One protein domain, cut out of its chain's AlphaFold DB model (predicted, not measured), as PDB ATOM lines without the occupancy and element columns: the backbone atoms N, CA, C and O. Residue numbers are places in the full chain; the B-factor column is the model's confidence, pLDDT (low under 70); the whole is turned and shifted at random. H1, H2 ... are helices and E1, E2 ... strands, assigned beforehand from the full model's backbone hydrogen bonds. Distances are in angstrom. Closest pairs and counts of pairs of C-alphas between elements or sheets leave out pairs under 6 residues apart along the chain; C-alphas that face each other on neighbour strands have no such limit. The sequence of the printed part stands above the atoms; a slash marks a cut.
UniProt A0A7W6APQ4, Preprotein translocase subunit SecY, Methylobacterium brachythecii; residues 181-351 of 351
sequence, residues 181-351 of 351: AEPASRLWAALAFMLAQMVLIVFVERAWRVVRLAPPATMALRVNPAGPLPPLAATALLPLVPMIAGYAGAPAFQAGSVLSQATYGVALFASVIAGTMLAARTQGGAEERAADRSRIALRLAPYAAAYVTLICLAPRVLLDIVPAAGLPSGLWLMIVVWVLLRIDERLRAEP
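This is residues 181 to 351 of the 351 residues of the protein "Preprotein translocase subunit SecY" of Methylobacterium brachythecii (UniProt A0A7W6APQ4). A long helical hairpin, H4 and H5, has the short helix H2 crossing H4 on one side, while H6 starts at H5 and passes obliquely across H1. A small strand hairpin, E1 and E2, lies beside residues 289 to 304 of H5, and residues 342 to 351 stick out. The printed part has 171 residues, mostly helix, in the order H1 E1 E2 H2 H3 H4 H5 H6, with an antiparallel sheet E1 - E2. It is only just loose, close to compact, with a radius of gyration of the C-alphas of 19.1 A and spans of 61 by 44 by 27 A.

H1, residues 184 to 205, touches H6, residues 330 to 349, with residues 197 to 205 alone, at a steep tilt of 45 degrees; the closest C-alphas, Ile 201 and Met 334, are 6.4 A apart. E1, residues 208 to 214, and E2, residues 217 to 222, form an antiparallel hairpin; N 209 and O 221 are 2.7 A apart, within hydrogen-bond range. H2, residues 229 to 237, touches H4, residues 258 to 282, at a steep tilt of 42 degrees, closest at C-alphas 230 and 275, 4.7 A. H3, residues 240 to 247, touches no helix. H4 and H5, residues 287 to 319, touch as a helical hairpin at a shallow tilt of 24 degrees, closest at C-alphas 272 and 305, 5.5 A. H5 touches H6, closest at C-alphas 312 and 330, 4.8 A. Every O i to N i+4 pair is within hydrogen-bond range in H1, H2, H3, H4 and H6; in H5, 23 of 29 are.

H1 begins at C-alpha 184 (135.875, 280.893, 373.164) and spans 31.8 A. H4 spans 35.7 A and H5 46.8 A, with a kink of 41 degrees near residue 298. H6, 28.3 A, ends at C-alpha 349 (171.765, 267.064, 393.979).

The C-alphas of Ala 181 and Pro 215 are farthest apart, 63.4 A. The printed part has no cut, and no link is long. Mean pLDDT of the printed part is 70.1; 89 residues are under 70, among them 249 to 298.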
ATOM      1  N   ALA A 181     135.928 286.705 366.054       81.88
ATOM      2  CA  ALA A 181     136.584 285.987 364.963       81.88
ATOM      3  C   ALA A 181     136.749 284.493 365.289       81.88
ATOM      4  O   ALA A 181     136.724 283.653 364.394       81.88
ATOM      5  N   GLU A 182     136.878 284.158 366.576       78.88
ATOM      6  CA  GLU A 182     137.087 282.792 367.054       78.88
ATOM      7  C   GLU A 182     136.193 282.476 368.270       78.88
ATOM      8  O   GLU A 182     136.077 283.291 369.189       78.88
ATOM      9  N   PRO A 183     135.563 281.287 368.337       83.56
ATOM     10  CA  PRO A 183     134.754 280.904 369.485       83.56
ATOM     11  C   PRO A 183     135.625 280.626 370.719       83.56
ATOM     12  O   PRO A 183     136.635 279.923 370.652       83.56
ATOM     13  N   ALA A 184     135.171 281.083 371.891       84.00
ATOM     14  CA  ALA A 184     135.875 280.893 373.164       84.00
ATOM     15  C   ALA A 184     136.140 279.413 373.519       84.00
ATOM     16  O   ALA A 184     137.090 279.106 374.238       84.00
ATOM     17  N   SER A 185     135.335 278.477 373.000       82.56
ATOM     18  CA  SER A 185     135.538 277.035 373.190       82.56
ATOM     19  C   SER A 185     136.877 276.542 372.630       82.56
ATOM     20  O   SER A 185     137.502 275.669 373.234       82.56
ATOM     21  N   ARG A 186     137.362 277.125 371.524       78.38
ATOM     22  CA  ARG A 186     138.658 276.762 370.926       78.38
ATOM     23  C   ARG A 186     139.834 277.208 371.789       78.38
ATOM     24  O   ARG A 186     140.793 276.455 371.910       78.38
ATOM     25  N   LEU A 187     139.739 278.367 372.449       78.31
ATOM     26  CA  LEU A 187     140.765 278.829 373.392       78.31
ATOM     27  C   LEU A 187     140.930 277.834 374.549       78.31
ATOM     28  O   LEU A 187     142.041 277.402 374.850       78.31
ATOM     29  N   TRP A 188     139.819 277.424 375.166       82.31
ATOM     30  CA  TRP A 188     139.852 276.448 376.255       82.31
ATOM     31  C   TRP A 188     140.363 275.081 375.798       82.31
ATOM     32  O   TRP A 188     141.170 274.473 376.501       82.31
ATOM     33  N   ALA A 189     139.961 274.622 374.610       82.56
ATOM     34  CA  ALA A 189     140.473 273.385 374.029       82.56
ATOM     35  C   ALA A 189     141.992 273.450 373.780       82.56
ATOM     36  O   ALA A 189     142.711 272.514 374.130       82.56
ATOM     37  N   ALA A 190     142.500 274.566 373.246       78.25
ATOM     38  CA  ALA A 190     143.925 274.770 372.999       78.25
ATOM     39  C   ALA A 190     144.743 274.806 374.303       78.25
ATOM     40  O   ALA A 190     145.784 274.153 374.398       78.25
ATOM     41  N   LEU A 191     144.250 275.500 375.336       80.88
ATOM     42  CA  LEU A 191     144.883 275.532 376.660       80.88
ATOM     43  C   LEU A 191     144.885 274.151 377.329       80.88
ATOM     44  O   LEU A 191     145.918 273.721 377.845       80.88
ATOM     45  N   ALA A 192     143.759 273.432 377.286       85.50
ATOM     46  CA  ALA A 192     143.655 272.078 377.824       85.50
ATOM     47  C   ALA A 192     144.614 271.114 377.109       85.50
ATOM     48  O   ALA A 192     145.278 270.302 377.750       85.50
ATOM     49  N   PHE A 193     144.745 271.242 375.789       84.25
ATOM     50  CA  PHE A 193     145.680 270.456 374.997       84.25
ATOM     51  C   PHE A 193     147.146 270.783 375.305       84.25
ATOM     52  O   PHE A 193     147.956 269.870 375.465       84.25
ATOM     53  N   MET A 194     147.498 272.064 375.448       81.56
ATOM     54  CA  MET A 194     148.845 272.482 375.849       81.56
ATOM     55  C   MET A 194     149.199 271.939 377.240       81.56
ATOM     56  O   MET A 194     150.306 271.441 377.447       81.56
ATOM     57  N   LEU A 195     148.246 271.967 378.174       87.25
ATOM     58  CA  LEU A 195     148.404 271.364 379.494       87.25
ATOM     59  C   LEU A 195     148.557 269.839 379.404       87.25
ATOM     60  O   LEU A 195     149.430 269.277 380.061       87.25
ATOM     61  N   ALA A 196     147.771 269.163 378.565       89.00
ATOM     62  CA  ALA A 196     147.892 267.724 378.345       89.00
ATOM     63  C   ALA A 196     149.268 267.346 377.771       89.00
ATOM     64  O   ALA A 196     149.897 266.409 378.263       89.00
ATOM     65  N   GLN A 197     149.781 268.106 376.796       86.31
ATOM     66  CA  GLN A 197     151.145 267.926 376.292       86.31
ATOM     67  C   GLN A 197     152.184 268.163 377.385       86.31
ATOM     68  O   GLN A 197     153.106 267.367 377.523       86.31
ATOM     69  N   MET A 198     152.026 269.216 378.190       87.69
ATOM     70  CA  MET A 198     152.918 269.511 379.311       87.69
ATOM     71  C   MET A 198     152.990 268.326 380.286       87.69
ATOM     72  O   MET A 198     154.081 267.877 380.636       87.69
ATOM     73  N   VAL A 199     151.835 267.784 380.685       90.88
ATOM     74  CA  VAL A 199     151.740 266.623 381.582       90.88
ATOM     75  C   VAL A 199     152.378 265.389 380.949       90.88
ATOM     76  O   VAL A 199     153.166 264.711 381.610       90.88
ATOM     77  N   LEU A 200     152.098 265.120 379.670       89.69
ATOM     78  CA  LEU A 200     152.700 264.009 378.934       89.69
ATOM     79  C   LEU A 200     154.228 264.135 378.879       89.69
ATOM     80  O   LEU A 200     154.931 263.156 379.132       89.69
ATOM     81  N   ILE A 201     154.746 265.335 378.604       88.94
ATOM     82  CA  ILE A 201     156.185 265.592 378.556       88.94
ATOM     83  C   ILE A 201     156.815 265.350 379.921       88.94
ATOM     84  O   ILE A 201     157.800 264.622 380.023       88.94
ATOM     85  N   VAL A 202     156.239 265.914 380.987       90.12
ATOM     86  CA  VAL A 202     156.743 265.715 382.354       90.12
ATOM     87  C   VAL A 202     156.725 264.233 382.732       90.12
ATOM     88  O   VAL A 202     157.689 263.752 383.327       90.12
ATOM     89  N   PHE A 203     155.664 263.503 382.378       89.25
ATOM     90  CA  PHE A 203     155.536 262.075 382.661       89.25
ATOM     91  C   PHE A 203     156.624 261.250 381.961       89.25
ATOM     92  O   PHE A 203     157.292 260.444 382.608       89.25
ATOM     93  N   VAL A 204     156.852 261.481 380.664       86.56
ATOM     94  CA  VAL A 204     157.843 260.730 379.878       86.56
ATOM     95  C   VAL A 204     159.279 261.128 380.231       86.56
ATOM     96  O   VAL A 204     160.135 260.256 380.368       86.56
ATOM     97  N   GLU A 205     159.562 262.415 380.438       84.44
ATOM     98  CA  GLU A 205     160.910 262.890 380.795       84.44
ATOM     99  C   GLU A 205     161.322 262.480 382.219       84.44
ATOM    100  O   GLU A 205     162.507 262.266 382.486       84.44
ATOM    101  N   ARG A 206     160.358 262.306 383.135       84.56
ATOM    102  CA  ARG A 206     160.608 261.728 384.467       84.56
ATOM    103  C   ARG A 206     160.620 260.203 384.477       84.56
ATOM    104  O   ARG A 206     160.951 259.625 385.511       84.56
ATOM    105  N   ALA A 207     160.273 259.537 383.377       84.12
ATOM    106  CA  ALA A 207     160.254 258.085 383.327       84.12
ATOM    107  C   ALA A 207     161.679 257.513 383.253       84.12
ATOM    108  O   ALA A 207     162.473 257.818 382.355       84.12
ATOM    109  N   TRP A 208     161.983 256.618 384.195       79.38
ATOM    110  CA  TRP A 208     163.222 255.850 384.224       79.38
ATOM    111  C   TRP A 208     162.917 254.378 384.002       79.38
ATOM    112  O   TRP A 208     162.064 253.789 384.663       79.38
ATOM    113  N   ARG A 209     163.671 253.754 383.105       78.94
ATOM    114  CA  ARG A 209     163.711 252.309 382.953       78.94
ATOM    115  C   ARG A 209     164.858 251.757 383.783       78.94
ATOM    116  O   ARG A 209     166.024 251.924 383.428       78.94
ATOM    117  N   VAL A 210     164.525 251.071 384.868       77.62
ATOM    118  CA  VAL A 210     165.505 250.342 385.675       77.62
ATOM    119  C   VAL A 210     165.692 248.951 385.075       77.62
ATOM    120  O   VAL A 210     164.745 248.173 384.992       77.62
ATOM    121  N   VAL A 211     166.907 248.639 384.633       74.75
ATOM    122  CA  VAL A 211     167.294 247.318 384.131       74.75
ATOM    123  C   VAL A 211     168.269 246.681 385.116       74.75
ATOM    124  O   VAL A 211     169.236 247.308 385.551       74.75
ATOM    125  N   ARG A 212     168.004 245.426 385.487       70.38
ATOM    126  CA  ARG A 212     168.902 244.604 386.305       70.38
ATOM    127  C   ARG A 212     169.836 243.859 385.353       70.38
ATOM    128  O   ARG A 212     169.356 243.049 384.571       70.38
ATOM    129  N   LEU A 213     171.127 244.191 385.370       66.88
ATOM    130  CA  LEU A 213     172.124 243.579 384.478       66.88
ATOM    131  C   LEU A 213     172.627 242.247 385.063       66.88
ATOM    132  O   LEU A 213     172.733 241.264 384.345       66.88
ATOM    133  N   ALA A 214     172.857 242.216 386.379       65.25
ATOM    134  CA  ALA A 214     173.086 241.030 387.210       65.25
ATOM    135  C   ALA A 214     173.019 241.463 388.692       65.25
ATOM    136  O   ALA A 214     173.355 242.615 388.975       65.25
ATOM    137  N   PRO A 215     172.609 240.621 389.657       55.84
ATOM    138  CA  PRO A 215     172.712 240.966 391.080       55.84
ATOM    139  C   PRO A 215     174.188 241.221 391.448       55.84
ATOM    140  O   PRO A 215     175.014 240.379 391.103       55.84
ATOM    141  N   PRO A 216     174.570 242.332 392.117       55.47
ATOM    142  CA  PRO A 216     173.760 243.410 392.711       55.47
ATOM    143  C   PRO A 216     173.621 244.695 391.852       55.47
ATOM    144  O   PRO A 216     173.095 245.704 392.321       55.47
ATOM    145  N   ALA A 217     174.090 244.706 390.602       62.28
ATOM    146  CA  ALA A 217     174.139 245.892 389.749       62.28
ATOM    147  C   ALA A 217     172.786 246.212 389.070       62.28
ATOM    148  O   ALA A 217     172.345 245.548 388.126       62.28
ATOM    149  N   THR A 218     172.153 247.299 389.517       68.12
ATOM    150  CA  THR A 218     171.005 247.926 388.841       68.12
ATOM    151  C   THR A 218     171.462 249.129 388.022       68.12
ATOM    152  O   THR A 218     172.381 249.852 388.406       68.12
ATOM    153  N   MET A 219     170.830 249.350 386.870       67.81
ATOM    154  CA  MET A 219     171.073 250.527 386.045       67.81
ATOM    155  C   MET A 219     169.755 251.209 385.689       67.81
ATOM    156  O   MET A 219     168.860 250.571 385.142       67.81
ATOM    157  N   ALA A 220     169.657 252.514 385.933       73.56
ATOM    158  CA  ALA A 220     168.536 253.333 385.484       73.56
ATOM    159  C   ALA A 220     168.892 254.066 384.181       73.56
ATOM    160  O   ALA A 220     169.891 254.781 384.106       73.56
ATOM    161  N   LEU A 221     168.067 253.886 383.152       70.25
ATOM    162  CA  LEU A 221     168.145 254.579 381.867       70.25
ATOM    163  C   LEU A 221     166.926 255.487 381.718       70.25
ATOM    164  O   LEU A 221     165.808 255.063 381.996       70.25
ATOM    165  N   ARG A 222     167.113 256.723 381.253       71.88
ATOM    166  CA  ARG A 222     165.976 257.581 380.886       71.88
ATOM    167  C   ARG A 222     165.309 257.060 379.623       71.88
ATOM    168  O   ARG A 222     165.989 256.518 378.753       71.88
ATOM    169  N   VAL A 223     163.998 257.264 379.514       74.44
ATOM    170  CA  VAL A 223     163.250 256.921 378.294       74.44
ATOM    171  C   VAL A 223     163.713 257.780 377.111       74.44
ATOM    172  O   VAL A 223     163.944 257.238 376.034       74.44
ATOM    173  N   ASN A 224     163.950 259.080 377.327       74.38
ATOM    174  CA  ASN A 224     164.547 259.986 376.343       74.38
ATOM    175  C   ASN A 224     165.958 260.441 376.774       74.38
ATOM    176  O   ASN A 224     166.129 261.523 377.338       74.38
ATOM    177  N   PRO A 225     167.012 259.644 376.525       64.75
ATOM    178  CA  PRO A 225     168.373 260.021 376.904       64.75
ATOM    179  C   PRO A 225     168.938 261.172 376.059       64.75
ATOM    180  O   PRO A 225     169.924 261.787 376.460       64.75
ATOM    181  N   ALA A 226     168.348 261.444 374.891       64.88
ATOM    182  CA  ALA A 226     168.821 262.456 373.953       64.88
ATOM    183  C   ALA A 226     168.263 263.857 374.249       64.88
ATOM    184  O   ALA A 226     168.839 264.858 373.814       64.88
ATOM    185  N   GLY A 227     167.167 263.928 375.013       75.94
ATOM    186  CA  GLY A 227     166.502 265.174 375.363       75.94
ATOM    187  C   GLY A 227     165.993 265.928 374.127       75.94
ATOM    188  O   GLY A 227     165.658 265.309 373.113       75.94
ATOM    189  N   PRO A 228     165.941 267.269 374.181       80.94
ATOM    190  CA  PRO A 228     165.385 268.087 373.108       80.94
ATOM    191  C   PRO A 228     166.379 268.424 371.989       80.94
ATOM    192  O   PRO A 228     165.992 269.036 370.997       80.94
ATOM    193  N   LEU A 229     167.656 268.048 372.118       75.12
ATOM    194  CA  LEU A 229     168.698 268.433 371.159       75.12
ATOM    195  C   LEU A 229     168.480 267.850 369.744       75.12
ATOM    196  O   LEU A 229     168.615 268.612 368.786       75.12
ATOM    197  N   PRO A 230     168.119 266.562 369.557       70.94
ATOM    198  CA  PRO A 230     167.850 266.018 368.223       70.94
ATOM    199  C   PRO A 230     166.712 266.694 367.449       70.94
ATOM    200  O   PRO A 230     166.955 267.104 366.316       70.94
ATOM    201  N   PRO A 231     165.490 266.853 368.000       73.44
ATOM    202  CA  PRO A 231     164.421 267.510 367.251       73.44
ATOM    203  C   PRO A 231     164.738 268.982 366.986       73.44
ATOM    204  O   PRO A 231     164.428 269.480 365.906       73.44
ATOM    205  N   LEU A 232     165.433 269.657 367.910       76.62
ATOM    206  CA  LEU A 232     165.933 271.011 367.691       76.62
ATOM    207  C   LEU A 232     166.841 271.086 366.445       76.62
ATOM    208  O   LEU A 232     166.735 272.041 365.674       76.62
ATOM    209  N   ALA A 233     167.647 270.051 366.184       67.19
ATOM    210  CA  ALA A 233     168.509 269.965 365.000       67.19
ATOM    211  C   ALA A 233     167.721 269.983 363.702       67.19
ATOM    212  O   ALA A 233     168.024 270.774 362.810       67.19
ATOM    213  N   ALA A 234     166.702 269.130 363.606       68.69
ATOM    214  CA  ALA A 234     165.849 269.112 362.429       68.69
ATOM    215  C   ALA A 234     165.186 270.467 362.227       68.69
ATOM    216  O   ALA A 234     165.199 270.977 361.114       68.69
ATOM    217  N   THR A 235     164.664 271.086 363.288       70.50
ATOM    218  CA  THR A 235     163.999 272.386 363.139       70.50
ATOM    219  C   THR A 235     164.932 273.508 362.698       70.50
ATOM    220  O   THR A 235     164.480 274.401 361.992       70.50
ATOM    221  N   ALA A 236     166.215 273.451 363.061       68.38
ATOM    222  CA  ALA A 236     167.193 274.473 362.704       68.38
ATOM    223  C   ALA A 236     167.786 274.272 361.296       68.38
ATOM    224  O   ALA A 236     168.070 275.242 360.596       68.38
ATOM    225  N   LEU A 237     167.943 273.018 360.855       66.94
ATOM    226  CA  LEU A 237     168.457 272.689 359.520       66.94
ATOM    227  C   LEU A 237     167.407 272.861 358.424       66.94
ATOM    228  O   LEU A 237     167.739 273.194 357.290       66.94
ATOM    229  N   LEU A 238     166.140 272.618 358.742       68.69
ATOM    230  CA  LEU A 238     165.107 272.522 357.725       68.69
ATOM    231  C   LEU A 238     164.833 273.830 356.964       68.69
ATOM    232  O   LEU A 238     164.661 273.742 355.753       68.69
ATOM    233  N   PRO A 239     164.869 275.027 357.586       67.81
ATOM    234  CA  PRO A 239     164.763 276.298 356.867       67.81
ATOM    235  C   PRO A 239     165.907 276.564 355.878       67.81
ATOM    236  O   PRO A 239     165.720 277.326 354.933       67.81
ATOM    237  N   LEU A 240     167.074 275.923 356.038       67.75
ATOM    238  CA  LEU A 240     168.196 276.098 355.108       67.75
ATOM    239  C   LEU A 240     167.909 275.489 353.732       67.75
ATOM    240  O   LEU A 240     168.377 276.011 352.727       67.75
ATOM    241  N   VAL A 241     167.128 274.408 353.665       66.31
ATOM    242  CA  VAL A 241     166.809 273.723 352.402       66.31
ATOM    243  C   VAL A 241     166.009 274.613 351.438       66.31
ATOM    244  O   VAL A 241     166.489 274.828 350.325       66.31
ATOM    245  N   PRO A 242     164.840 275.177 351.812       64.62
ATOM    246  CA  PRO A 242     164.096 276.071 350.928       64.62
ATOM    247  C   PRO A 242     164.853 277.373 350.664       64.62
ATOM    248  O   PRO A 242     164.723 277.931 349.584       64.62
ATOM    249  N   MET A 243     165.680 277.832 351.606       67.19
ATOM    250  CA  MET A 243     166.529 279.004 351.413       67.19
ATOM    251  C   MET A 243     167.559 278.780 350.295       67.19
ATOM    252  O   MET A 243     167.644 279.579 349.367       67.19
ATOM    253  N   ILE A 244     168.295 277.664 350.332       67.56
ATOM    254  CA  ILE A 244     169.256 277.292 349.283       67.56
ATOM    255  C   ILE A 244     168.534 277.033 347.953       67.56
ATOM    256  O   ILE A 244     168.998 277.483 346.907       67.56
ATOM    257  N   ALA A 245     167.386 276.349 347.983       67.38
ATOM    258  CA  ALA A 245     166.586 276.081 346.790       67.38
ATOM    259  C   ALA A 245     166.063 277.373 346.137       67.38
ATOM    260  O   ALA A 245     166.102 277.496 344.914       67.38
ATOM    261  N   GLY A 246     165.640 278.348 346.948       68.06
ATOM    262  CA  GLY A 246     165.217 279.668 346.488       68.06
ATOM    263  C   GLY A 246     166.345 280.433 345.798       68.06
ATOM    264  O   GLY A 246     166.129 281.001 344.732       68.06
ATOM    265  N   TYR A 247     167.570 280.379 346.333       69.00
ATOM    266  CA  TYR A 247     168.738 280.980 345.674       69.00
ATOM    267  C   TYR A 247     169.154 280.262 344.385       69.00
ATOM    268  O   TYR A 247     169.690 280.897 343.481       69.00
ATOM    269  N   ALA A 248     168.895 278.959 344.276       72.00
ATOM    270  CA  ALA A 248     169.178 278.172 343.078       72.00
ATOM    271  C   ALA A 248     168.125 278.343 341.962       72.00
ATOM    272  O   ALA A 248     168.243 277.700 340.919       72.00
ATOM    273  N   GLY A 249     167.086 279.163 342.169       64.12
ATOM    274  CA  GLY A 249     165.998 279.348 341.203       64.12
ATOM    275  C   GLY A 249     165.113 278.111 341.019       64.12
ATOM    276  O   GLY A 249     164.351 278.035 340.057       64.12
ATOM    277  N   ALA A 250     165.203 277.130 341.925       64.12
ATOM    278  CA  ALA A 250     164.293 275.993 341.937       64.12
ATOM    279  C   ALA A 250     162.889 276.474 342.345       64.12
ATOM    280  O   ALA A 250     162.789 277.412 343.145       64.12
ATOM    281  N   PRO A 251     161.801 275.855 341.837       56.59
ATOM    282  CA  PRO A 251     160.453 276.210 342.260       56.59
ATOM    283  C   PRO A 251     160.399 276.161 343.784       56.59
ATOM    284  O   PRO A 251     160.679 275.121 344.388       56.59
ATOM    285  N   ALA A 252     160.117 277.318 344.389       52.09
ATOM    286  CA  ALA A 252     160.069 277.457 345.830       52.09
ATOM    287  C   ALA A 252     159.136 276.375 346.363       52.09
ATOM    288  O   ALA A 252     157.970 276.294 345.972       52.09
ATOM    289  N   PHE A 253     159.668 275.509 347.219       51.56
ATOM    290  CA  PHE A 253     158.867 274.528 347.922       51.56
ATOM    291  C   PHE A 253     157.834 275.315 348.734       51.56
ATOM    292  O   PHE A 253     158.185 275.912 349.751       51.56
ATOM    293  N   GLN A 254     156.601 275.424 348.221       50.03
ATOM    294  CA  GLN A 254     155.581 276.289 348.806       50.03
ATOM    295  C   GLN A 254     155.354 275.860 350.253       50.03
ATOM    296  O   GLN A 254     154.881 274.748 350.525       50.03
ATOM    297  N   ALA A 255     155.736 276.750 351.171       45.12
ATOM    298  CA  ALA A 255     155.499 276.606 352.592       45.12
ATOM    299  C   ALA A 255     153.983 276.516 352.804       45.12
ATOM    300  O   ALA A 255     153.278 277.504 352.635       45.12
ATOM    301  N   GLY A 256     153.484 275.313 353.100       49.19
ATOM    302  CA  GLY A 256     152.051 275.063 353.293       49.19
ATOM    303  C   GLY A 256     151.474 273.914 352.467       49.19
ATOM    304  O   GLY A 256     150.382 273.452 352.772       49.19
ATOM    305  N   SER A 257     152.193 273.382 351.472       57.59
ATOM    306  CA  SER A 257     151.737 272.159 350.795       57.59
ATOM    307  C   SER A 257     151.768 270.960 351.756       57.59
ATOM    308  O   SER A 257     152.690 270.829 352.564       57.59
ATOM    309  N   VAL A 258     150.804 270.040 351.651       57.00
ATOM    310  CA  VAL A 258     150.765 268.796 352.455       57.00
ATOM    311  C   VAL A 258     152.070 268.002 352.309       57.00
ATOM    312  O   VAL A 258     152.589 267.448 353.278       57.00
ATOM    313  N   LEU A 259     152.667 268.032 351.113       56.44
ATOM    314  CA  LEU A 259     153.972 267.436 350.840       56.44
ATOM    315  C   LEU A 259     155.084 268.090 351.676       56.44
ATOM    316  O   LEU A 259     155.949 267.389 352.191       56.44
ATOM    317  N   SER A 260     155.041 269.409 351.893       61.16
ATOM    318  CA  SER A 260     156.011 270.107 352.745       61.16
ATOM    319  C   SER A 260     155.915 269.744 354.218       61.16
ATOM    320  O   SER A 260     156.936 269.558 354.885       61.16
ATOM    321  N   GLN A 261     154.694 269.563 354.711       59.19
ATOM    322  CA  GLN A 261     154.447 269.121 356.077       59.19
ATOM    323  C   GLN A 261     154.849 267.651 356.273       59.19
ATOM    324  O   GLN A 261     155.445 267.312 357.298       59.19
ATOM    325  N   ALA A 262     154.607 266.791 355.278       59.06
ATOM    326  CA  ALA A 262     155.032 265.393 355.292       59.06
ATOM    327  C   ALA A 262     156.563 265.262 355.261       59.06
ATOM    328  O   ALA A 262     157.138 264.566 356.100       59.06
ATOM    329  N   THR A 263     157.248 266.001 354.380       63.75
ATOM    330  CA  THR A 263     158.720 266.048 354.339       63.75
ATOM    331  C   THR A 263     159.294 266.562 355.660       63.75
ATOM    332  O   THR A 263     160.281 266.019 356.157       63.75
ATOM    333  N   TYR A 264     158.644 267.549 356.288       63.25
ATOM    334  CA  TYR A 264     159.014 268.036 357.618       63.25
ATOM    335  C   TYR A 264     158.877 266.965 358.704       63.25
ATOM    336  O   TYR A 264     159.789 266.787 359.513       63.25
ATOM    337  N   GLY A 265     157.758 266.237 358.721       60.44
ATOM    338  CA  GLY A 265     157.509 265.157 359.674       60.44
ATOM    339  C   GLY A 265     158.518 264.017 359.541       60.44
ATOM    340  O   GLY A 265     159.058 263.552 360.546       60.44
ATOM    341  N   VAL A 266     158.841 263.622 358.305       62.94
ATOM    342  CA  VAL A 266     159.837 262.578 358.019       62.94
ATOM    343  C   VAL A 266     161.248 263.035 358.396       62.94
ATOM    344  O   VAL A 266     161.976 262.285 359.044       62.94
ATOM    345  N   ALA A 267     161.630 264.273 358.065       63.81
ATOM    346  CA  ALA A 267     162.933 264.830 358.434       63.81
ATOM    347  C   ALA A 267     163.098 264.947 359.958       63.81
ATOM    348  O   ALA A 267     164.149 264.592 360.498       63.81
ATOM    349  N   LEU A 268     162.048 265.375 360.670       62.94
ATOM    350  CA  LEU A 268     162.024 265.360 362.130       62.94
ATOM    351  C   LEU A 268     162.212 263.945 362.668       62.94
ATOM    352  O   LEU A 268     163.116 263.719 363.467       62.94
ATOM    353  N   PHE A 269     161.413 262.986 362.207       59.00
ATOM    354  CA  PHE A 269     161.490 261.600 362.662       59.00
ATOM    355  C   PHE A 269     162.886 260.998 362.436       59.00
ATOM    356  O   PHE A 269     163.488 260.454 363.365       59.00
ATOM    357  N   ALA A 270     163.463 261.189 361.246       63.19
ATOM    358  CA  ALA A 270     164.812 260.734 360.920       63.19
ATOM    359  C   ALA A 270     165.885 261.405 361.796       63.19
ATOM    360  O   ALA A 270     166.777 260.725 362.306       63.19
ATOM    361  N   SER A 271     165.784 262.718 362.031       64.25
ATOM    362  CA  SER A 271     166.732 263.447 362.886       64.25
ATOM    363  C   SER A 271     166.678 263.001 364.347       64.25
ATOM    364  O   SER A 271     167.712 262.913 365.010       64.25
ATOM    365  N   VAL A 272     165.485 262.673 364.850       62.47
ATOM    366  CA  VAL A 272     165.294 262.235 366.229       62.47
ATOM    367  C   VAL A 272     165.826 260.821 366.400       62.47
ATOM    368  O   VAL A 272     166.511 260.547 367.385       62.47
ATOM    369  N   ILE A 273     165.610 259.935 365.426       61.66
ATOM    370  CA  ILE A 273     166.248 258.614 365.408       61.66
ATOM    371  C   ILE A 273     167.771 258.766 365.371       61.66
ATOM    372  O   ILE A 273     168.470 258.187 366.200       61.66
ATOM    373  N   ALA A 274     168.302 259.592 364.469       63.88
ATOM    374  CA  ALA A 274     169.741 259.812 364.363       63.88
ATOM    375  C   ALA A 274     170.335 260.379 365.664       63.88
ATOM    376  O   ALA A 274     171.370 259.907 366.138       63.88
ATOM    377  N   GLY A 275     169.671 261.352 366.289       63.03
ATOM    378  CA  GLY A 275     170.144 261.965 367.525       63.03
ATOM    379  C   GLY A 275     169.951 261.097 368.772       63.03
ATOM    380  O   GLY A 275     170.790 261.139 369.670       63.03
ATOM    381  N   THR A 276     168.923 260.248 368.827       60.31
ATOM    382  CA  THR A 276     168.799 259.222 369.880       60.31
ATOM    383  C   THR A 276     169.856 258.133 369.725       60.31
ATOM    384  O   THR A 276     170.471 257.741 370.718       60.31
ATOM    385  N   MET A 277     170.174 257.722 368.493       59.19
ATOM    386  CA  MET A 277     171.309 256.834 368.219       59.19
ATOM    387  C   MET A 277     172.653 257.479 368.591       59.19
ATOM    388  O   MET A 277     173.518 256.816 369.167       59.19
ATOM    389  N   LEU A 278     172.828 258.776 368.327       59.28
ATOM    390  CA  LEU A 278     174.006 259.545 368.737       59.28
ATOM    391  C   LEU A 278     174.135 259.609 370.267       59.28
ATOM    392  O   LEU A 278     175.215 259.356 370.808       59.28
ATOM    393  N   ALA A 279     173.047 259.923 370.972       58.50
ATOM    394  CA  ALA A 279     173.021 259.961 372.431       58.50
ATOM    395  C   ALA A 279     173.352 258.583 373.026       58.50
ATOM    396  O   ALA A 279     174.186 258.479 373.924       58.50
ATOM    397  N   ALA A 280     172.795 257.510 372.459       55.94
ATOM    398  CA  ALA A 280     173.093 256.141 372.871       55.94
ATOM    399  C   ALA A 280     174.574 255.770 372.669       55.94
ATOM    400  O   ALA A 280     175.163 255.100 373.515       55.94
ATOM    401  N   ARG A 281     175.206 256.229 371.578       57.53
ATOM    402  CA  ARG A 281     176.631 255.967 371.306       57.53
ATOM    403  C   ARG A 281     177.564 256.793 372.189       57.53
ATOM    404  O   ARG A 281     178.626 256.302 372.569       57.53
ATOM    405  N   THR A 282     177.222 258.044 372.490       55.31
ATOM    406  CA  THR A 282     178.073 258.971 373.268       55.31
ATOM    407  C   THR A 282     178.055 258.704 374.776       55.31
ATOM    408  O   THR A 282     179.007 259.075 375.454       55.31
ATOM    409  N   GLN A 283     177.051 257.994 375.297       50.16
ATOM    410  CA  GLN A 283     176.952 257.605 376.715       50.16
ATOM    411  C   GLN A 283     177.798 256.371 377.112       50.16
ATOM    412  O   GLN A 283     177.675 255.863 378.230       50.16
ATOM    413  N   GLY A 284     178.661 255.867 376.225       43.19
ATOM    414  CA  GLY A 284     179.516 254.708 376.493       43.19
ATOM    415  C   GLY A 284     180.719 255.042 377.380       43.19
ATOM    416  O   GLY A 284     181.758 255.439 376.867       43.19
ATOM    417  N   GLY A 285     180.579 254.844 378.692       43.66
ATOM    418  CA  GLY A 285     181.697 254.630 379.616       43.66
ATOM    419  C   GLY A 285     181.847 253.140 379.962       43.66
ATOM    420  O   GLY A 285     180.829 252.455 380.073       43.66
ATOM    421  N   ALA A 286     183.102 252.701 380.142       40.50
ATOM    422  CA  ALA A 286     183.601 251.341 380.420       40.50
ATOM    423  C   ALA A 286     183.111 250.245 379.442       40.50
ATOM    424  O   ALA A 286     181.945 249.845 379.445       40.50
ATOM    425  N   GLU A 287     184.040 249.764 378.610       50.62
ATOM    426  CA  GLU A 287     183.825 248.975 377.382       50.62
ATOM    427  C   GLU A 287     182.971 247.705 377.542       50.62
ATOM    428  O   GLU A 287     182.259 247.343 376.608       50.62
ATOM    429  N   GLU A 288     182.928 247.087 378.722       46.91
ATOM    430  CA  GLU A 288     182.207 245.822 378.929       46.91
ATOM    431  C   GLU A 288     180.701 246.009 379.218       46.91
ATOM    432  O   GLU A 288     179.868 245.216 378.789       46.91
ATOM    433  N   ARG A 289     180.306 247.118 379.868       53.66
ATOM    434  CA  ARG A 289     178.887 247.449 380.153       53.66
ATOM    435  C   ARG A 289     178.254 248.335 379.078       53.66
ATOM    436  O   ARG A 289     177.039 248.545 379.076       53.66
ATOM    437  N   ALA A 290     179.063 248.875 378.169       56.62
ATOM    438  CA  ALA A 290     178.617 249.742 377.084       56.62
ATOM    439  C   ALA A 290     177.821 248.977 376.010       56.62
ATOM    440  O   ALA A 290     176.869 249.528 375.451       56.62
ATOM    441  N   ALA A 291     178.157 247.707 375.759       61.22
ATOM    442  CA  ALA A 291     177.482 246.879 374.762       61.22
ATOM    443  C   ALA A 291     176.005 246.637 375.120       61.22
ATOM    444  O   ALA A 291     175.120 246.963 374.325       61.22
ATOM    445  N   ASP A 292     175.714 246.182 376.340       63.88
ATOM    446  CA  ASP A 292     174.332 245.952 376.790       63.88
ATOM    447  C   ASP A 292     173.536 247.250 376.938       63.88
ATOM    448  O   ASP A 292     172.372 247.323 376.530       63.88
ATOM    449  N   ARG A 293     174.180 248.321 377.422       63.12
ATOM    450  CA  ARG A 293     173.592 249.671 377.453       63.12
ATOM    451  C   ARG A 293     173.156 250.129 376.073       63.12
ATOM    452  O   ARG A 293     172.030 250.600 375.913       63.12
ATOM    453  N   SER A 294     174.027 249.965 375.080       62.62
ATOM    454  CA  SER A 294     173.738 250.373 373.709       62.62
ATOM    455  C   SER A 294     172.562 249.583 373.131       62.62
ATOM    456  O   SER A 294     171.645 250.193 372.592       62.62
ATOM    457  N   ARG A 295     172.498 248.258 373.338       68.44
ATOM    458  CA  ARG A 295     171.383 247.418 372.866       68.44
ATOM    459  C   ARG A 295     170.043 247.831 373.471       68.44
ATOM    460  O   ARG A 295     169.048 247.928 372.753       68.44
ATOM    461  N   ILE A 296     170.003 248.093 374.777       69.19
ATOM    462  CA  ILE A 296     168.775 248.524 375.460       69.19
ATOM    463  C   ILE A 296     168.363 249.927 374.997       69.19
ATOM    464  O   ILE A 296     167.184 250.151 374.718       69.19
ATOM    465  N   ALA A 297     169.318 250.850 374.863       66.94
ATOM    466  CA  ALA A 297     169.066 252.197 374.358       66.94
ATOM    467  C   ALA A 297     168.553 252.182 372.906       66.94
ATOM    468  O   ALA A 297     167.606 252.895 372.588       66.94
ATOM    469  N   LEU A 298     169.095 251.311 372.049       68.56
ATOM    470  CA  LEU A 298     168.623 251.107 370.675       68.56
ATOM    471  C   LEU A 298     167.171 250.611 370.619       68.56
ATOM    472  O   LEU A 298     166.417 251.042 369.754       68.56
ATOM    473  N   ARG A 299     166.749 249.758 371.560       73.88
ATOM    474  CA  ARG A 299     165.342 249.323 371.661       73.88
ATOM    475  C   ARG A 299     164.408 250.419 372.177       73.88
ATOM    476  O   ARG A 299     163.219 250.367 371.889       73.88
ATOM    477  N   LEU A 300     164.919 251.382 372.943       72.06
ATOM    478  CA  LEU A 300     164.154 252.527 373.458       72.06
ATOM    479  C   LEU A 300     164.064 253.684 372.455       72.06
ATOM    480  O   LEU A 300     163.080 254.420 372.465       72.06
ATOM    481  N   ALA A 301     165.053 253.816 371.570       70.69
ATOM    482  CA  ALA A 301     165.134 254.867 370.559       70.69
ATOM    483  C   ALA A 301     163.859 255.052 369.709       70.69
ATOM    484  O   ALA A 301     163.423 256.196 369.594       70.69
ATOM    485  N   PRO A 302     163.206 254.005 369.154       73.25
ATOM    486  CA  PRO A 302     161.992 254.203 368.358       73.25
ATOM    487  C   PRO A 302     160.820 254.739 369.189       73.25
ATOM    488  O   PRO A 302     160.060 255.562 368.691       73.25
ATOM    489  N   TYR A 303     160.697 254.344 370.461       78.81
ATOM    490  CA  TYR A 303     159.655 254.864 371.350       78.81
ATOM    491  C   TYR A 303     159.892 256.333 371.693       78.81
ATOM    492  O   TYR A 303     158.967 257.138 371.629       78.81
ATOM    493  N   ALA A 304     161.141 256.695 372.002       72.00
ATOM    494  CA  ALA A 304     161.522 258.085 372.222       72.00
ATOM    495  C   ALA A 304     161.287 258.930 370.959       72.00
ATOM    496  O   ALA A 304     160.741 260.026 371.048       72.00
ATOM    497  N   ALA A 305     161.631 258.402 369.781       71.44
ATOM    498  CA  ALA A 305     161.410 259.078 368.510       71.44
ATOM    499  C   ALA A 305     159.924 259.270 368.198       71.44
ATOM    500  O   ALA A 305     159.520 260.381 367.873       71.44
ATOM    501  N   ALA A 306     159.103 258.234 368.370       77.38
ATOM    502  CA  ALA A 306     157.659 258.323 368.181       77.38
ATOM    503  C   ALA A 306     157.022 259.362 369.117       77.38
ATOM    504  O   ALA A 306     156.232 260.185 368.666       77.38
ATOM    505  N   TYR A 307     157.411 259.375 370.396       82.94
ATOM    506  CA  TYR A 307     156.955 260.361 371.379       82.94
ATOM    507  C   TYR A 307     157.339 261.799 370.990       82.94
ATOM    508  O   TYR A 307     156.484 262.684 370.968       82.94
ATOM    509  N   VAL A 308     158.605 262.038 370.633       76.88
ATOM    510  CA  VAL A 308     159.072 263.376 370.239       76.88
ATOM    511  C   VAL A 308     158.387 263.831 368.953       76.88
ATOM    512  O   VAL A 308     157.948 264.974 368.864       76.88
ATOM    513  N   THR A 309     158.261 262.951 367.957       75.50
ATOM    514  CA  THR A 309     157.560 263.268 366.710       75.50
ATOM    515  C   THR A 309     156.092 263.570 366.968       75.50
ATOM    516  O   THR A 309     155.592 264.556 366.431       75.50
ATOM    517  N   LEU A 310     155.423 262.800 367.834       81.31
ATOM    518  CA  LEU A 310     154.048 263.070 368.244       81.31
ATOM    519  C   LEU A 310     153.930 264.472 368.849       81.31
ATOM    520  O   LEU A 310     153.105 265.247 368.388       81.31
ATOM    521  N   ILE A 311     154.780 264.842 369.808       80.69
ATOM    522  CA  ILE A 311     154.736 266.175 370.434       80.69
ATOM    523  C   ILE A 311     155.036 267.295 369.440       80.69
ATOM    524  O   ILE A 311     154.382 268.333 369.462       80.69
ATOM    525  N   CYS A 312     156.018 267.117 368.559       75.19
ATOM    526  CA  CYS A 312     156.368 268.141 367.578       75.19
ATOM    527  C   CYS A 312     155.262 268.349 366.531       75.19
ATOM    528  O   CYS A 312     155.092 269.465 366.037       75.19
ATOM    529  N   LEU A 313     154.524 267.291 366.185       73.50
ATOM    530  CA  LEU A 313     153.534 267.290 365.108       73.50
ATOM    531  C   LEU A 313     152.106 267.560 365.614       73.50
ATOM    532  O   LEU A 313     151.310 268.164 364.899       73.50
ATOM    533  N   ALA A 314     151.807 267.203 366.866       75.00
ATOM    534  CA  ALA A 314     150.502 267.361 367.504       75.00
ATOM    535  C   ALA A 314     149.957 268.808 367.470       75.00
ATOM    536  O   ALA A 314     148.803 268.980 367.084       75.00
ATOM    537  N   PRO A 315     150.739 269.864 367.776       68.88
ATOM    538  CA  PRO A 315     150.274 271.234 367.602       68.88
ATOM    539  C   PRO A 315     150.028 271.586 366.139       68.88
ATOM    540  O   PRO A 315     149.082 272.299 365.872       68.88
ATOM    541  N   ARG A 316     150.827 271.097 365.182       64.38
ATOM    542  CA  ARG A 316     150.647 271.448 363.761       64.38
ATOM    543  C   ARG A 316     149.340 270.910 363.190       64.38
ATOM    544  O   ARG A 316     148.617 271.661 362.559       64.38
ATOM    545  N   VAL A 317     149.016 269.654 363.482       62.47
ATOM    546  CA  VAL A 317     147.750 269.039 363.047       62.47
ATOM    547  C   VAL A 317     146.548 269.709 363.716       62.47
ATOM    548  O   VAL A 317     145.494 269.843 363.104       62.47
ATOM    549  N   LEU A 318     146.701 270.169 364.963       59.19
ATOM    550  CA  LEU A 318     145.655 270.927 365.645       59.19
ATOM    551  C   LEU A 318     145.552 272.376 365.131       59.19
ATOM    552  O   LEU A 318     144.464 272.940 365.133       59.19
ATOM    553  N   LEU A 319     146.662 272.968 364.675       56.31
ATOM    554  CA  LEU A 319     146.729 274.332 364.139       56.31
ATOM    555  C   LEU A 319     146.025 274.485 362.781       56.31
ATOM    556  O   LEU A 319     145.558 275.574 362.465       56.31
ATOM    557  N   ASP A 320     145.881 273.398 362.018       55.25
ATOM    558  CA  ASP A 320     145.038 273.370 360.812       55.25
ATOM    559  C   ASP A 320     143.526 273.399 361.156       55.25
ATOM    560  O   ASP A 320     142.695 273.697 360.302       55.25
ATOM    561  N   ILE A 321     143.158 273.124 362.417       49.94
ATOM    562  CA  ILE A 321     141.777 273.153 362.946       49.94
ATOM    563  C   ILE A 321     141.524 274.418 363.790       49.94
ATOM    564  O   ILE A 321     140.388 274.875 363.925       49.94
ATOM    565  N   VAL A 322     142.579 274.988 364.374       51.59
ATOM    566  CA  VAL A 322     142.540 276.133 365.283       51.59
ATOM    567  C   VAL A 322     143.661 277.088 364.867       51.59
ATOM    568  O   VAL A 322     144.814 276.732 365.089       51.59
ATOM    569  N   PRO A 323     143.393 278.283 364.310       49.47
ATOM    570  CA  PRO A 323     144.441 279.211 363.885       49.47
ATOM    571  C   PRO A 323     145.150 279.817 365.106       49.47
ATOM    572  O   PRO A 323     144.962 280.978 365.458       49.47
ATOM    573  N   ALA A 324     145.955 279.018 365.813       50.66
ATOM    574  CA  ALA A 324     146.624 279.424 367.037       50.66
ATOM    575  C   ALA A 324     147.972 280.075 366.771       50.66
ATOM    576  O   ALA A 324     149.027 279.588 367.175       50.66
ATOM    577  N   ALA A 325     147.913 281.227 366.100       51.78
ATOM    578  CA  ALA A 325     149.025 282.159 366.034       51.78
ATOM    579  C   ALA A 325     149.446 282.529 367.469       51.78
ATOM    580  O   ALA A 325     148.692 283.159 368.204       51.78
ATOM    581  N   GLY A 326     150.630 282.075 367.888       55.09
ATOM    582  CA  GLY A 326     151.264 282.496 369.141       55.09
ATOM    583  C   GLY A 326     151.425 281.432 370.231       55.09
ATOM    584  O   GLY A 326     152.178 281.672 371.174       55.09
ATOM    585  N   LEU A 327     150.807 280.246 370.123       61.44
ATOM    586  CA  LEU A 327     151.113 279.159 371.064       61.44
ATOM    587  C   LEU A 327     152.463 278.507 370.717       61.44
ATOM    588  O   LEU A 327     152.745 278.245 369.543       61.44
ATOM    589  N   PRO A 328     153.322 278.226 371.716       65.69
ATOM    590  CA  PRO A 328     154.617 277.617 371.464       65.69
ATOM    591  C   PRO A 328     154.431 276.211 370.889       65.69
ATOM    592  O   PRO A 328     153.628 275.420 371.383       65.69
ATOM    593  N   SER A 329     155.197 275.880 369.847       73.56
ATOM    594  CA  SER A 329     155.208 274.517 369.308       73.56
ATOM    595  C   SER A 329     155.615 273.500 370.386       73.56
ATOM    596  O   SER A 329     156.299 273.827 371.360       73.56
ATOM    597  N   GLY A 330     155.231 272.236 370.201       79.38
ATOM    598  CA  GLY A 330     155.467 271.174 371.183       79.38
ATOM    599  C   GLY A 330     156.955 270.943 371.461       79.38
ATOM    600  O   GLY A 330     157.330 270.606 372.581       79.38
ATOM    601  N   LEU A 331     157.830 271.222 370.488       82.75
ATOM    602  CA  LEU A 331     159.280 271.225 370.700       82.75
ATOM    603  C   LEU A 331     159.703 272.273 371.734       82.75
ATOM    604  O   LEU A 331     160.496 271.983 372.628       82.75
ATOM    605  N   TRP A 332     159.188 273.494 371.608       85.75
ATOM    606  CA  TRP A 332     159.519 274.580 372.522       85.75
ATOM    607  C   TRP A 332     159.009 274.292 373.932       85.75
ATOM    608  O   TRP A 332     159.739 274.495 374.902       85.75
ATOM    609  N   LEU A 333     157.804 273.724 374.038       87.12
ATOM    610  CA  LEU A 333     157.259 273.220 375.297       87.12
ATOM    611  C   LEU A 333     158.194 272.176 375.926       87.12
ATOM    612  O   LEU A 333     158.548 272.281 377.099       87.12
ATOM    613  N   MET A 334     158.658 271.211 375.126       88.38
ATOM    614  CA  MET A 334     159.585 270.175 375.574       88.38
ATOM    615  C   MET A 334     160.916 270.759 376.056       88.38
ATOM    616  O   MET A 334     161.418 270.334 377.094       88.38
ATOM    617  N   ILE A 335     161.475 271.754 375.359       89.12
ATOM    618  CA  ILE A 335     162.706 272.441 375.782       89.12
ATOM    619  C   ILE A 335     162.510 273.106 377.147       89.12
ATOM    620  O   ILE A 335     163.341 272.916 378.035       89.12
ATOM    621  N   VAL A 336     161.412 273.844 377.333       90.50
ATOM    622  CA  VAL A 336     161.110 274.530 378.599       90.50
ATOM    623  C   VAL A 336     161.000 273.525 379.744       90.50
ATOM    624  O   VAL A 336     161.690 273.673 380.754       90.50
ATOM    625  N   VAL A 337     160.201 272.467 379.580       90.75
ATOM    626  CA  VAL A 337     160.044 271.423 380.608       90.75
ATOM    627  C   VAL A 337     161.369 270.758 380.927       90.75
ATOM    628  O   VAL A 337     161.723 270.610 382.096       90.75
ATOM    629  N   TRP A 338     162.116 270.371 379.898       89.25
ATOM    630  CA  TRP A 338     163.378 269.668 380.065       89.25
ATOM    631  C   TRP A 338     164.396 270.514 380.838       89.25
ATOM    632  O   TRP A 338     165.050 270.013 381.754       89.25
ATOM    633  N   VAL A 339     164.495 271.813 380.526       90.00
ATOM    634  CA  VAL A 339     165.369 272.753 381.246       90.00
ATOM    635  C   VAL A 339     164.947 272.878 382.707       90.00
ATOM    636  O   VAL A 339     165.796 272.762 383.590       90.00
ATOM    637  N   LEU A 340     163.651 273.053 382.976       90.12
ATOM    638  CA  LEU A 340     163.135 273.183 384.341       90.12
ATOM    639  C   LEU A 340     163.391 271.923 385.175       90.12
ATOM    640  O   LEU A 340     163.879 272.023 386.299       90.12
ATOM    641  N   LEU A 341     163.136 270.739 384.611       88.62
ATOM    642  CA  LEU A 341     163.423 269.465 385.273       88.62
ATOM    643  C   LEU A 341     164.913 269.317 385.576       88.62
ATOM    644  O   LEU A 341     165.280 268.867 386.659       88.62
ATOM    645  N   ARG A 342     165.788 269.719 384.648       86.94
ATOM    646  CA  ARG A 342     167.233 269.579 384.835       86.94
ATOM    647  C   ARG A 342     167.795 270.550 385.869       86.94
ATOM    648  O   ARG A 342     168.732 270.193 386.584       86.94
ATOM    649  N   ILE A 343     167.232 271.753 385.954       86.12
ATOM    650  CA  ILE A 343     167.561 272.715 387.006       86.12
ATOM    651  C   ILE A 343     167.102 272.170 388.366       86.12
ATOM    652  O   ILE A 343     167.911 272.142 389.287       86.12
ATOM    653  N   ASP A 344     165.868 271.663 388.483       86.81
ATOM    654  CA  ASP A 344     165.346 271.055 389.723       86.81
ATOM    655  C   ASP A 344     166.212 269.873 390.188       86.81
ATOM    656  O   ASP A 344     166.634 269.820 391.341       86.81
ATOM    657  N   GLU A 345     166.565 268.956 389.283       84.44
ATOM    658  CA  GLU A 345     167.462 267.835 389.589       84.44
ATOM    659  C   GLU A 345     168.828 268.299 390.105       84.44
ATOM    660  O   GLU A 345     169.350 267.726 391.060       84.44
ATOM    661  N   ARG A 346     169.409 269.334 389.488       80.94
ATOM    662  CA  ARG A 346     170.723 269.855 389.879       80.94
ATOM    663  C   ARG A 346     170.676 270.536 391.243       80.94
ATOM    664  O   ARG A 346     171.553 270.292 392.060       80.94
ATOM    665  N   LEU A 347     169.631 271.319 391.507       81.00
ATOM    666  CA  LEU A 347     169.425 271.976 392.800       81.00
ATOM    667  C   LEU A 347     169.164 270.974 393.933       81.00
ATOM    668  O   LEU A 347     169.515 271.246 395.074       81.00
ATOM    669  N   ARG A 348     168.564 269.812 393.638       80.88
ATOM    670  CA  ARG A 348     168.368 268.727 394.618       80.88
ATOM    671  C   ARG A 348     169.615 267.881 394.861       80.88
ATOM    672  O   ARG A 348     169.679 267.214 395.889       80.88
ATOM    673  N   ALA A 349     170.533 267.841 393.897       77.50
ATOM    674  CA  ALA A 349     171.765 267.064 393.979       77.50
ATOM    675  C   ALA A 349     172.871 267.780 394.768       77.50
ATOM    676  O   ALA A 349     173.826 267.126 395.182       77.50
ATOM    677  N   GLU A 350     172.758 269.095 394.966       69.81
ATOM    678  CA  GLU A 350     173.654 269.823 395.861       69.81
ATOM    679  C   GLU A 350     173.264 269.559 397.331       69.81
ATOM    680  O   GLU A 350     172.075 269.636 397.658       69.81
ATOM    681  N   PRO A 351     174.237 269.187 398.187       55.19
ATOM    682  CA  PRO A 351     174.003 268.824 399.583       55.19
ATOM    683  C   PRO A 351     173.518 269.985 400.458       55.19
ATOM    684  O   PRO A 351     173.925 271.147 400.210       55.19
TER     685      PRO A 351